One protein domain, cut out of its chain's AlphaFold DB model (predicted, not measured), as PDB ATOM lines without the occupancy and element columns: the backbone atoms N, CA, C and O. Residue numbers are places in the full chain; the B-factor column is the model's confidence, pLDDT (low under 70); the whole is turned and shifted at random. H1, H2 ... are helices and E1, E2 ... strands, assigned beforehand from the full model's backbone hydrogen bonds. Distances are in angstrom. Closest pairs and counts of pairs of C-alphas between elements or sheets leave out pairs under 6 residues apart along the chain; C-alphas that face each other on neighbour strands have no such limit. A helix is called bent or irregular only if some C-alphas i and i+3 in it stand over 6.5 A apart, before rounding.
ATOM      1  N   ILE A   2     -21.126  13.070 -46.616       95.75
ATOM      2  CA  ILE A   2     -21.300  11.603 -46.745       95.75
ATOM      3  C   ILE A   2     -22.194  11.224 -47.934       95.75
ATOM      4  O   ILE A   2     -21.804  10.361 -48.707       95.75
ATOM      5  N   LEU A   3     -23.343  11.888 -48.119       95.62
ATOM      6  CA  LEU A   3     -24.226  11.624 -49.267       95.62
ATOM      7  C   LEU A   3     -23.517  11.827 -50.617       95.62
ATOM      8  O   LEU A   3     -23.555  10.948 -51.471       95.62
ATOM      9  N   ASN A   4     -22.804  12.944 -50.785       95.81
ATOM     10  CA  ASN A   4     -22.044  13.214 -52.011       95.81
ATOM     11  C   ASN A   4     -20.967  12.145 -52.241       95.81
ATOM     12  O   ASN A   4     -20.853  11.610 -53.340       95.81
ATOM     13  N   ALA A   5     -20.224  11.792 -51.191       97.00
ATOM     14  CA  ALA A   5     -19.200  10.763 -51.267       97.00
ATOM     15  C   ALA A   5     -19.790   9.393 -51.622       97.00
ATOM     16  O   ALA A   5     -19.247   8.685 -52.467       97.00
ATOM     17  N   TYR A   6     -20.931   9.033 -51.031       96.81
ATOM     18  CA  TYR A   6     -21.660   7.813 -51.362       96.81
ATOM     19  C   TYR A   6     -22.072   7.798 -52.835       96.81
ATOM     20  O   TYR A   6     -21.801   6.822 -53.531       96.81
ATOM     21  N   ASN A   7     -22.644   8.889 -53.348       96.12
ATOM     22  CA  ASN A   7     -23.060   9.002 -54.747       96.12
ATOM     23  C   ASN A   7     -21.883   8.842 -55.721       96.12
ATOM     24  O   ASN A   7     -22.023   8.142 -56.721       96.12
ATOM     25  N   ASN A   8     -20.707   9.356 -55.365       96.69
ATOM     26  CA  ASN A   8     -19.485   9.266 -56.170       96.69
ATOM     27  C   ASN A   8     -18.697   7.953 -56.005       96.69
ATOM     28  O   ASN A   8     -17.748   7.701 -56.748       96.69
ATOM     29  N   THR A   9     -19.036   7.129 -55.014       96.44
ATOM     30  CA  THR A   9     -18.376   5.832 -54.798       96.44
ATOM     31  C   THR A   9     -18.980   4.790 -55.734       96.44
ATOM     32  O   THR A   9     -20.197   4.734 -55.880       96.44
ATOM     33  N   GLU A  10     -18.162   3.958 -56.372       94.56
ATOM     34  CA  GLU A  10     -18.654   2.834 -57.181       94.56
ATOM     35  C   GLU A  10     -19.364   1.799 -56.296       94.56
ATOM     36  O   GLU A  10     -18.962   1.570 -55.153       94.56
ATOM     37  N   LYS A  11     -20.447   1.202 -56.810       93.56
ATOM     38  CA  LYS A  11     -21.247   0.206 -56.085       93.56
ATOM     39  C   LYS A  11     -21.089  -1.178 -56.727       93.56
ATOM     40  O   LYS A  11     -21.065  -1.253 -57.956       93.56
ATOM     41  N   PRO A  12     -21.040  -2.261 -55.929       91.62
ATOM     42  CA  PRO A  12     -21.057  -2.278 -54.460       91.62
ATOM     43  C   PRO A  12     -19.754  -1.728 -53.864       91.62
ATOM     44  O   PRO A  12     -18.693  -1.824 -54.481       91.62
ATOM     45  N   ILE A  13     -19.817  -1.168 -52.654       93.94
ATOM     46  CA  ILE A  13     -18.621  -0.652 -51.977       93.94
ATOM     47  C   ILE A  13     -17.748  -1.846 -51.585       93.94
ATOM     48  O   ILE A  13     -18.209  -2.767 -50.909       93.94
ATOM     49  N   ILE A  14     -16.482  -1.842 -52.000       93.44
ATOM     50  CA  ILE A  14     -15.553  -2.940 -51.721       93.44
ATOM     51  C   ILE A  14     -14.797  -2.677 -50.419       93.44
ATOM     52  O   ILE A  14     -14.125  -1.657 -50.268       93.44
ATOM     53  N   TYR A  15     -14.865  -3.630 -49.491       94.06
ATOM     54  CA  TYR A  15     -14.033  -3.666 -48.294       94.06
ATOM     55  C   TYR A  15     -13.093  -4.867 -48.348       94.06
ATOM     56  O   TYR A  15     -13.524  -6.019 -48.264       94.06
ATOM     57  N   LYS A  16     -11.791  -4.595 -48.447       91.75
ATOM     58  CA  LYS A  16     -10.761  -5.628 -48.322       91.75
ATOM     59  C   LYS A  16     -10.766  -6.147 -46.891       91.75
ATOM     60  O   LYS A  16     -10.684  -5.361 -45.958       91.75
ATOM     61  N   THR A  17     -10.815  -7.456 -46.696       90.25
ATOM     62  CA  THR A  17     -10.667  -8.113 -45.388       90.25
ATOM     63  C   THR A  17      -9.738  -9.318 -45.524       90.25
ATOM     64  O   THR A  17      -9.127  -9.504 -46.577       90.25
ATOM     65  N   ARG A  90     -19.183  -0.572 -38.593       89.94
ATOM     66  CA  ARG A  90     -18.288  -1.743 -38.555       89.94
ATOM     67  C   ARG A  90     -16.942  -1.535 -39.237       89.94
ATOM     68  O   ARG A  90     -16.221  -2.510 -39.434       89.94
ATOM     69  N   TYR A  91     -16.606  -0.313 -39.624       94.94
ATOM     70  CA  TYR A  91     -15.451  -0.070 -40.477       94.94
ATOM     71  C   TYR A  91     -14.613   1.088 -39.952       94.94
ATOM     72  O   TYR A  91     -15.137   2.048 -39.392       94.94
ATOM     73  N   ASN A  92     -13.305   1.013 -40.192       96.50
ATOM     74  CA  ASN A  92     -12.504   2.228 -40.253       96.50
ATOM     75  C   ASN A  92     -12.730   2.843 -41.628       96.50
ATOM     76  O   ASN A  92     -12.878   2.120 -42.620       96.50
ATOM     77  N   TYR A  93     -12.760   4.163 -41.699       97.38
ATOM     78  CA  TYR A  93     -13.053   4.835 -42.950       97.38
ATOM     79  C   TYR A  93     -12.350   6.173 -43.063       97.38
ATOM     80  O   TYR A  93     -12.101   6.867 -42.075       97.38
ATOM     81  N   ILE A  94     -12.079   6.532 -44.310       97.94
ATOM     82  CA  ILE A  94     -11.817   7.902 -44.722       97.94
ATOM     83  C   ILE A  94     -12.910   8.251 -45.725       97.94
ATOM     84  O   ILE A  94     -13.220   7.455 -46.612       97.94
ATOM     85  N   ILE A  95     -13.526   9.415 -45.562       97.81
ATOM     86  CA  ILE A  95     -14.478   9.934 -46.543       97.81
ATOM     87  C   ILE A  95     -13.941  11.261 -47.032       97.81
ATOM     88  O   ILE A  95     -13.652  12.128 -46.220       97.81
ATOM     89  N   ASP A  96     -13.830  11.402 -48.341       96.69
ATOM     90  CA  ASP A  96     -13.488  12.631 -49.050       96.69
ATOM     91  C   ASP A  96     -14.496  12.836 -50.188       96.69
ATOM     92  O   ASP A  96     -15.702  12.918 -49.931       96.69
ATOM     93  N   SER A  97     -14.038  12.872 -51.440       96.56
ATOM     94  CA  SER A  97     -14.885  12.768 -52.623       96.56
ATOM     95  C   SER A  97     -15.555  11.393 -52.748       96.56
ATOM     96  O   SER A  97     -16.591  11.301 -53.408       96.56
ATOM     97  N   LYS A  98     -15.015  10.348 -52.099       96.88
ATOM     98  CA  LYS A  98     -15.552   8.975 -52.060       96.88
ATOM     99  C   LYS A  98     -15.528   8.398 -50.639       96.88
ATOM    100  O   LYS A  98     -14.857   8.906 -49.744       96.88
ATOM    101  N   ILE A  99     -16.271   7.315 -50.418       97.25
ATOM    102  CA  ILE A  99     -16.223   6.519 -49.188       97.25
ATOM    103  C   ILE A  99     -15.158   5.438 -49.357       97.25
ATOM    104  O   ILE A  99     -15.272   4.570 -50.221       97.25
ATOM    105  N   LYS A 100     -14.140   5.462 -48.496       96.62
ATOM    106  CA  LYS A 100     -13.065   4.467 -48.459       96.62
ATOM    107  C   LYS A 100     -13.179   3.691 -47.152       96.62
ATOM    108  O   LYS A 100     -12.940   4.247 -46.082       96.62
ATOM    109  N   LEU A 101     -13.546   2.413 -47.231       96.50
ATOM    110  CA  LEU A 101     -13.545   1.502 -46.084       96.50
ATOM    111  C   LEU A 101     -12.180   0.823 -45.994       96.50
ATOM    112  O   LEU A 101     -11.696   0.262 -46.977       96.50
ATOM    113  N   ILE A 102     -11.540   0.894 -44.830       95.56
ATOM    114  CA  ILE A 102     -10.104   0.634 -44.705       95.56
ATOM    115  C   ILE A 102      -9.848  -0.368 -43.580       95.56
ATOM    116  O   ILE A 102     -10.368  -0.236 -42.470       95.56
ATOM    117  N   ARG A 103      -9.026  -1.390 -43.839       93.94
ATOM    118  CA  ARG A 103      -8.562  -2.291 -42.773       93.94
ATOM    119  C   ARG A 103      -7.655  -1.530 -41.825       93.94
ATOM    120  O   ARG A 103      -6.875  -0.693 -42.262       93.94
ATOM    121  N   GLN A 104      -7.661  -1.905 -40.551       92.94
ATOM    122  CA  GLN A 104      -6.750  -1.330 -39.553       92.94
ATOM    123  C   GLN A 104      -5.296  -1.253 -40.051       92.94
ATOM    124  O   GLN A 104      -4.665  -0.206 -39.930       92.94
ATOM    125  N   LYS A 105      -4.790  -2.340 -40.653       91.38
ATOM    126  CA  LYS A 105      -3.400  -2.419 -41.125       91.38
ATOM    127  C   LYS A 105      -3.057  -1.494 -42.292       91.38
ATOM    128  O   LYS A 105      -1.895  -1.146 -42.449       91.38
ATOM    129  N   ASP A 106      -4.054  -1.089 -43.074       94.56
ATOM    130  CA  ASP A 106      -3.872  -0.219 -44.240       94.56
ATOM    131  C   ASP A 106      -4.181   1.253 -43.905       94.56
ATOM    132  O   ASP A 106      -3.957   2.143 -44.725       94.56
ATOM    133  N   PHE A 107      -4.713   1.531 -42.708       96.62
ATOM    134  CA  PHE A 107      -5.222   2.854 -42.345       96.62
ATOM    135  C   PHE A 107      -4.129   3.922 -42.353       96.62
ATOM    136  O   PHE A 107      -4.331   4.986 -42.933       96.62
ATOM    137  N   ALA A 108      -2.970   3.621 -41.760       96.19
ATOM    138  CA  ALA A 108      -1.821   4.524 -41.729       96.19
ATOM    139  C   ALA A 108      -1.381   4.935 -43.143       96.19
ATOM    140  O   ALA A 108      -1.235   6.119 -43.438       96.19
ATOM    141  N   ASP A 109      -1.236   3.968 -44.046       95.62
ATOM    142  CA  ASP A 109      -0.818   4.247 -45.418       95.62
ATOM    143  C   ASP A 109      -1.869   5.063 -46.179       95.62
ATOM    144  O   ASP A 109      -1.516   5.957 -46.946       95.62
ATOM    145  N   MET A 110      -3.159   4.789 -45.959       96.81
ATOM    146  CA  MET A 110      -4.250   5.537 -46.587       96.81
ATOM    147  C   MET A 110      -4.321   6.983 -46.099       96.81
ATOM    148  O   MET A 110      -4.408   7.886 -46.929       96.81
ATOM    149  N   ILE A 111      -4.231   7.228 -44.789       97.19
ATOM    150  CA  ILE A 111      -4.298   8.595 -44.259       97.19
ATOM    151  C   ILE A 111      -3.062   9.419 -44.638       97.19
ATOM    152  O   ILE A 111      -3.185  10.597 -44.963       97.19
ATOM    153  N   LEU A 112      -1.873   8.808 -44.678       96.56
ATOM    154  CA  LEU A 112      -0.649   9.496 -45.097       96.56
ATOM    155  C   LEU A 112      -0.630   9.815 -46.600       96.56
ATOM    156  O   LEU A 112      -0.025  10.810 -47.001       96.56
ATOM    157  N   LYS A 113      -1.304   9.001 -47.423       96.62
ATOM    158  CA  LYS A 113      -1.502   9.248 -48.861       96.62
ATOM    159  C   LYS A 113      -2.673  10.186 -49.161       96.62
ATOM    160  O   LYS A 113      -2.854  10.541 -50.323       96.62
ATOM    161  N   GLN A 114      -3.442  10.607 -48.154       96.62
ATOM    162  CA  GLN A 114      -4.538  11.549 -48.350       96.62
ATOM    163  C   GLN A 114      -4.008  12.857 -48.951       96.62
ATOM    164  O   GLN A 114      -3.078  13.475 -48.417       96.62
ATOM    165  N   ASN A 115      -4.614  13.268 -50.060       94.94
ATOM    166  CA  ASN A 115      -4.224  14.422 -50.870       94.94
ATOM    167  C   ASN A 115      -5.405  15.348 -51.213       94.94
ATOM    168  O   ASN A 115      -5.192  16.388 -51.827       94.94
ATOM    169  N   GLU A 116      -6.624  14.999 -50.798       94.62
ATOM    170  CA  GLU A 116      -7.837  15.786 -51.031       94.62
ATOM    171  C   GLU A 116      -8.423  16.307 -49.716       94.62
ATOM    172  O   GLU A 116      -8.388  15.626 -48.685       94.62
ATOM    173  N   THR A 117      -8.999  17.507 -49.783       96.06
ATOM    174  CA  THR A 117      -9.841  18.104 -48.741       96.06
ATOM    175  C   THR A 117     -11.173  18.548 -49.365       96.06
ATOM    176  O   THR A 117     -11.218  18.821 -50.567       96.06
ATOM    177  N   PRO A 118     -12.263  18.639 -48.587       97.38
ATOM    178  CA  PRO A 118     -12.373  18.203 -47.199       97.38
ATOM    179  C   PRO A 118     -12.377  16.675 -47.060       97.38
ATOM    180  O   PRO A 118     -12.813  15.965 -47.964       97.38
ATOM    181  N   PHE A 119     -11.941  16.163 -45.908       98.31
ATOM    182  CA  PHE A 119     -12.043  14.735 -45.584       98.31
ATOM    183  C   PHE A 119     -12.411  14.495 -44.109       98.31
ATOM    184  O   PHE A 119     -12.157  15.335 -43.254       98.31
ATOM    185  N   ILE A 120     -12.979  13.336 -43.782       97.81
ATOM    186  CA  ILE A 120     -13.135  12.839 -42.406       97.81
ATOM    187  C   ILE A 120     -12.388  11.516 -42.280       97.81
ATOM    188  O   ILE A 120     -12.341  10.741 -43.233       97.81
ATOM    189  N   ALA A 121     -11.824  11.245 -41.108       98.12
ATOM    190  CA  ALA A 121     -11.099  10.013 -40.824       98.12
ATOM    191  C   ALA A 121     -11.577   9.425 -39.494       98.12
ATOM    192  O   ALA A 121     -11.664  10.133 -38.489       98.12
ATOM    193  N   CYS A 122     -11.895   8.133 -39.488       97.94
ATOM    194  CA  CYS A 122     -12.433   7.456 -38.319       97.94
ATOM    195  C   CYS A 122     -11.870   6.047 -38.173       97.94
ATOM    196  O   CYS A 122     -11.838   5.261 -39.122       97.94
ATOM    197  N   ILE A 123     -11.509   5.724 -36.940       96.81
ATOM    198  CA  ILE A 123     -11.074   4.421 -36.478       96.81
ATOM    199  C   ILE A 123     -12.072   3.938 -35.426       96.81
ATOM    200  O   ILE A 123     -12.320   4.598 -34.416       96.81
ATOM    201  N   SER A 124     -12.626   2.758 -35.667       92.69
ATOM    202  CA  SER A 124     -13.473   2.033 -34.733       92.69
ATOM    203  C   SER A 124     -12.710   0.794 -34.274       92.69
ATOM    204  O   SER A 124     -12.453  -0.105 -35.068       92.69
ATOM    205  N   THR A 125     -12.370   0.720 -32.993       90.06
ATOM    206  CA  THR A 125     -11.645  -0.422 -32.417       90.06
ATOM    207  C   THR A 125     -12.598  -1.514 -31.927       90.06
ATOM    208  O   THR A 125     -12.248  -2.691 -31.935       90.06
ATOM    209  N   SER A 126     -13.819  -1.137 -31.541       88.38
ATOM    210  CA  SER A 126     -14.868  -2.023 -31.031       88.38
ATOM    211  C   SER A 126     -15.817  -2.538 -32.113       88.38
ATOM    212  O   SER A 126     -16.430  -3.588 -31.928       88.38
ATOM    213  N   PHE A 127     -15.969  -1.788 -33.213       85.19
ATOM    214  CA  PHE A 127     -16.930  -2.036 -34.304       85.19
ATOM    215  C   PHE A 127     -18.395  -2.067 -33.849       85.19
ATOM    216  O   PHE A 127     -19.244  -2.716 -34.467       85.19
ATOM    217  N   LYS A 128     -18.688  -1.376 -32.739       85.25
ATOM    218  CA  LYS A 128     -19.990  -1.389 -32.055       85.25
ATOM    219  C   LYS A 128     -20.636  -0.012 -31.919       85.25
ATOM    220  O   LYS A 128     -21.762   0.059 -31.437       85.25
ATOM    221  N   LYS A 129     -19.957   1.068 -32.312       86.75
ATOM    222  CA  LYS A 129     -20.431   2.442 -32.092       86.75
ATOM    223  C   LYS A 129     -20.661   3.194 -33.393       86.75
ATOM    224  O   LYS A 129     -19.863   3.129 -34.324       86.75
ATOM    225  N   HIS A 130     -21.727   3.983 -33.427       90.69
ATOM    226  CA  HIS A 130     -21.942   4.949 -34.494       90.69
ATOM    227  C   HIS A 130     -21.053   6.171 -34.241       90.69
ATOM    228  O   HIS A 130     -21.284   6.917 -33.293       90.69
ATOM    229  N   LEU A 131     -20.022   6.356 -35.067       93.62
ATOM    230  CA  LEU A 131     -19.010   7.400 -34.853       93.62
ATOM    231  C   LEU A 131     -19.111   8.577 -35.828       93.62
ATOM    232  O   LEU A 131     -18.544   9.629 -35.557       93.62
ATOM    233  N   PHE A 132     -19.842   8.437 -36.940       94.69
ATOM    234  CA  PHE A 132     -19.812   9.412 -38.041       94.69
ATOM    235  C   PHE A 132     -20.179  10.840 -37.604       94.69
ATOM    236  O   PHE A 132     -19.563  11.795 -38.064       94.69
ATOM    237  N   TYR A 133     -21.136  10.997 -36.686       92.94
ATOM    238  CA  TYR A 133     -21.582  12.308 -36.197       92.94
ATOM    239  C   TYR A 133     -20.643  12.921 -35.146       92.94
ATOM    240  O   TYR A 133     -20.806  14.091 -34.813       92.94
ATOM    241  N   LYS A 134     -19.662  12.154 -34.648       93.69
ATOM    242  CA  LYS A 134     -18.588  12.631 -33.759       93.69
ATOM    243  C   LYS A 134     -17.365  13.122 -34.543       93.69
ATOM    244  O   LYS A 134     -16.503  13.785 -33.984       93.69
ATOM    245  N   THR A 135     -17.273  12.780 -35.831       95.00
ATOM    246  CA  THR A 135     -16.115  13.130 -36.664       95.00
ATOM    247  C   THR A 135     -16.046  14.630 -36.964       95.00
ATOM    248  O   THR A 135     -17.070  15.298 -37.113       95.00
ATOM    249  N   ILE A 136     -14.822  15.146 -37.104       95.94
ATOM    250  CA  ILE A 136     -14.548  16.511 -37.572       95.94
ATOM    251  C   ILE A 136     -14.152  16.470 -39.046       95.94
ATOM    252  O   ILE A 136     -13.368  15.617 -39.464       95.94
ATOM    253  N   ILE A 137     -14.693  17.414 -39.819       97.31
ATOM    254  CA  ILE A 137     -14.315  17.638 -41.215       97.31
ATOM    255  C   ILE A 137     -12.972  18.364 -41.248       97.31
ATOM    256  O   ILE A 137     -12.837  19.471 -40.731       97.31
ATOM    257  N   ASN A 138     -11.987  17.734 -41.875       98.38
ATOM    258  CA  ASN A 138     -10.639  18.250 -42.030       98.38
ATOM    259  C   ASN A 138     -10.500  19.054 -43.318       98.38
ATOM    260  O   ASN A 138     -10.900  18.592 -44.387       98.38
ATOM    261  N   TYR A 139      -9.859  20.215 -43.205       98.06
ATOM    262  CA  TYR A 139      -9.519  21.109 -44.317       98.06
ATOM    263  C   TYR A 139      -8.001  21.322 -44.466       98.06
ATOM    264  O   TYR A 139      -7.568  22.016 -45.379       98.06
ATOM    265  N   ASP A 140      -7.191  20.712 -43.595       98.19
ATOM    266  CA  ASP A 140      -5.725  20.725 -43.646       98.19
ATOM    267  C   ASP A 140      -5.215  19.276 -43.767       98.19
ATOM    268  O   ASP A 140      -5.704  18.356 -43.110       98.19
ATOM    269  N   LEU A 141      -4.247  19.061 -44.659       97.56
ATOM    270  CA  LEU A 141      -3.609  17.767 -44.907       97.56
ATOM    271  C   LEU A 141      -2.463  17.476 -43.925       97.56
ATOM    272  O   LEU A 141      -2.096  16.313 -43.745       97.56
ATOM    273  N   ASN A 142      -1.888  18.501 -43.298       97.94
ATOM    274  CA  ASN A 142      -0.766  18.400 -42.371       97.94
ATOM    275  C   ASN A 142      -1.212  18.302 -40.915       97.94
ATOM    276  O   ASN A 142      -0.575  17.573 -40.156       97.94
ATOM    277  N   ASN A 143      -2.284  18.997 -40.535       98.06
ATOM    278  CA  ASN A 143      -2.872  18.935 -39.199       98.06
ATOM    279  C   ASN A 143      -4.344  18.554 -39.324       98.06
ATOM    280  O   ASN A 143      -5.153  19.327 -39.825       98.06
ATOM    281  N   PHE A 144      -4.689  17.348 -38.896       98.50
ATOM    282  CA  PHE A 144      -6.023  16.801 -39.110       98.50
ATOM    283  C   PHE A 144      -6.487  15.981 -37.922       98.50
ATOM    284  O   PHE A 144      -5.698  15.384 -37.195       98.50
ATOM    285  N   TYR A 145      -7.795  15.924 -37.750       98.50
ATOM    286  CA  TYR A 145      -8.461  15.141 -36.737       98.50
ATOM    287  C   TYR A 145      -8.752  13.730 -37.246       98.50
ATOM    288  O   TYR A 145      -9.298  13.541 -38.339       98.50
ATOM    289  N   ILE A 146      -8.440  12.735 -36.421       98.44
ATOM    290  CA  ILE A 146      -8.942  11.369 -36.560       98.44
ATOM    291  C   ILE A 146      -9.863  11.087 -35.378       98.44
ATOM    292  O   ILE A 146      -9.473  11.249 -34.222       98.44
ATOM    293  N   GLN A 147     -11.080  10.624 -35.659       97.75
ATOM    294  CA  GLN A 147     -11.942  10.063 -34.626       97.75
ATOM    295  C   GLN A 147     -11.441   8.661 -34.265       97.75
ATOM    296  O   GLN A 147     -11.458   7.775 -35.114       97.75
ATOM    297  N   LEU A 148     -11.017   8.443 -33.024       96.19
ATOM    298  CA  LEU A 148     -10.679   7.136 -32.470       96.19
ATOM    299  C   LEU A 148     -11.701   6.791 -31.390       96.19
ATOM    300  O   LEU A 148     -11.651   7.321 -30.282       96.19
ATOM    301  N   GLU A 149     -12.639   5.894 -31.700       92.62
ATOM    302  CA  GLU A 149     -13.722   5.531 -30.778       92.62
ATOM    303  C   GLU A 149     -14.464   6.764 -30.232       92.62
ATOM    304  O   GLU A 149     -15.200   7.411 -30.972       92.62
ATOM    305  N   ASN A 150     -14.292   7.108 -28.955       90.00
ATOM    306  CA  ASN A 150     -14.978   8.227 -28.305       90.00
ATOM    307  C   ASN A 150     -14.182   9.535 -28.337       90.00
ATOM    308  O   ASN A 150     -14.674  10.543 -27.841       90.00
ATOM    309  N   GLU A 151     -12.984   9.540 -28.911       94.31
ATOM    310  CA  GLU A 151     -12.091  10.688 -28.866       94.31
ATOM    311  C   GLU A 151     -11.768  11.217 -30.252       94.31
ATOM    312  O   GLU A 151     -11.501  10.460 -31.184       94.31
ATOM    313  N   THR A 152     -11.747  12.537 -30.373       97.06
ATOM    314  CA  THR A 152     -11.290  13.213 -31.580       97.06
ATOM    315  C   THR A 152      -9.856  13.678 -31.365       97.06
ATOM    316  O   THR A 152      -9.597  14.577 -30.567       97.06
ATOM    317  N   ILE A 153      -8.912  13.044 -32.054       98.12
ATOM    318  CA  ILE A 153      -7.479  13.238 -31.834       98.12
ATOM    319  C   ILE A 153      -6.913  14.103 -32.957       98.12
ATOM    320  O   ILE A 153      -7.015  13.740 -34.126       98.12
ATOM    321  N   LEU A 154      -6.313  15.240 -32.597       98.25
ATOM    322  CA  LEU A 154      -5.544  16.063 -33.529       98.25
ATOM    323  C   LEU A 154      -4.196  15.397 -33.806       98.25
ATOM    324  O   LEU A 154      -3.414  15.168 -32.886       98.25
ATOM    325  N   CYS A 155      -3.916  15.141 -35.076       98.06
ATOM    326  CA  CYS A 155      -2.695  14.518 -35.554       98.06
ATOM    327  C   CYS A 155      -1.919  15.488 -36.441       98.06
ATOM    328  O   CYS A 155      -2.488  16.148 -37.312       98.06
ATOM    329  N   ASN A 156      -0.598  15.504 -36.278       97.94
ATOM    330  CA  ASN A 156       0.304  16.125 -37.238       97.94
ATOM    331  C   ASN A 156       0.899  15.050 -38.160       97.94
ATOM    332  O   ASN A 156       1.462  14.065 -37.684       97.94
ATOM    333  N   ARG A 157       0.830  15.248 -39.482       97.75
ATOM    334  CA  ARG A 157       1.297  14.280 -40.493       97.75
ATOM    335  C   ARG A 157       2.752  13.867 -40.277       97.75
ATOM    336  O   ARG A 157       3.062  12.681 -40.313       97.75
TER     337      ARG A 157
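This is residues 2 to 17 and 90 to 157 of the 237 residues of an uncharacterized protein of Brachyspira sp. G79 (UniProt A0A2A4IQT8). A strongly twisted sheet of five strands forms the body, with helix H2 packed along one face over E2 and E4, while the long link of residues 124 to 142 loops past the other face. Near the E3 edge lie E1 and the short helix H1, which only grazes the sheet, and the hairpin E5 and E6 makes the opposite edge. The printed part has 84 residues with two named helices and six named strands, in the order H1 E1 E2 E3 H2 E4 E5 E6; the sheet is mixed, ordered E3 E2 E4 E5 E6, and the class is mixed, helices and strands. The whole is compact, with a radius of gyration of the C-alphas of 12.0 A and spans of 33 by 28 by 24 A.

The inner strands E2, residues 92 to 95, and E4, residues 120 to 123, are antiparallel at 178 degrees, with N 93 and O 122 2.9 A apart, within hydrogen-bond range. The edge strand E3, residues 99 to 102, forms a hairpin with E2, where N 100 and O 94 are 2.9 A apart. On the other side of E4, E5, residues 143 to 148, is its parallel neighbour at 40 degrees, with N 123 and O 147 2.7 A apart. The pairing is staggered: E4 pairs with E2 over residues 120 to 122 and with E5 over 122 to 123. E6, residues 151 to 156, forms a hairpin with E5, where N 148 and O 151 are 2.8 A apart. H2, residues 104 to 112, is on the sheet at a height of 8.7 A, over E2 and only just over E4, where 3 of its 9 C-alphas fall; it runs along the strands, at 21 degrees to E2 on the local plane. Its closest C-alphas to E2 are those of Gln 104 and Asn 92, 6.8 A apart. E3, H2 and E4 form a split strand-helix-strand unit, two strands running the same way with E2 between them, and its crossover is right-handed. H1, residues 2 to 8, only grazes the sheet; the C-alphas of Ala 5 and Ile 99 are 5.6 A apart, its closest to E3. E1, residues 13 to 17, pairs with no named strand, and its closest C-alpha to E3 is that of Tyr 15, 5.6 A from that of Leu 101. H1 and H2 are apart. Every O i to N i+4 pair is within hydrogen-bond range in H1, and 3 of 5 are in H2.

H1 begins at C-alpha 2, (-21.300, 11.603, -46.745), and E6 ends at C-alpha 156, (0.304, 16.125, -37.238). From first to last C-alpha, E6 measures 15.9 A, E5 15.7 A, H2 13.6 A and E1 12.7 A. H2 is irregular: its C-alphas 105 and 108 are 7.1 A apart.

The two C-alphas farthest apart, those of Pro 12 and Asn 156, are 33.0 A from each other. Residues 18 to 89 are not printed, and C-alphas 17 and 90 are 12.1 A apart across the cut. The link from E4 to E5, 19 residues, is long. The mean pLDDT of the printed part is 95.3, and no printed residue is under 70.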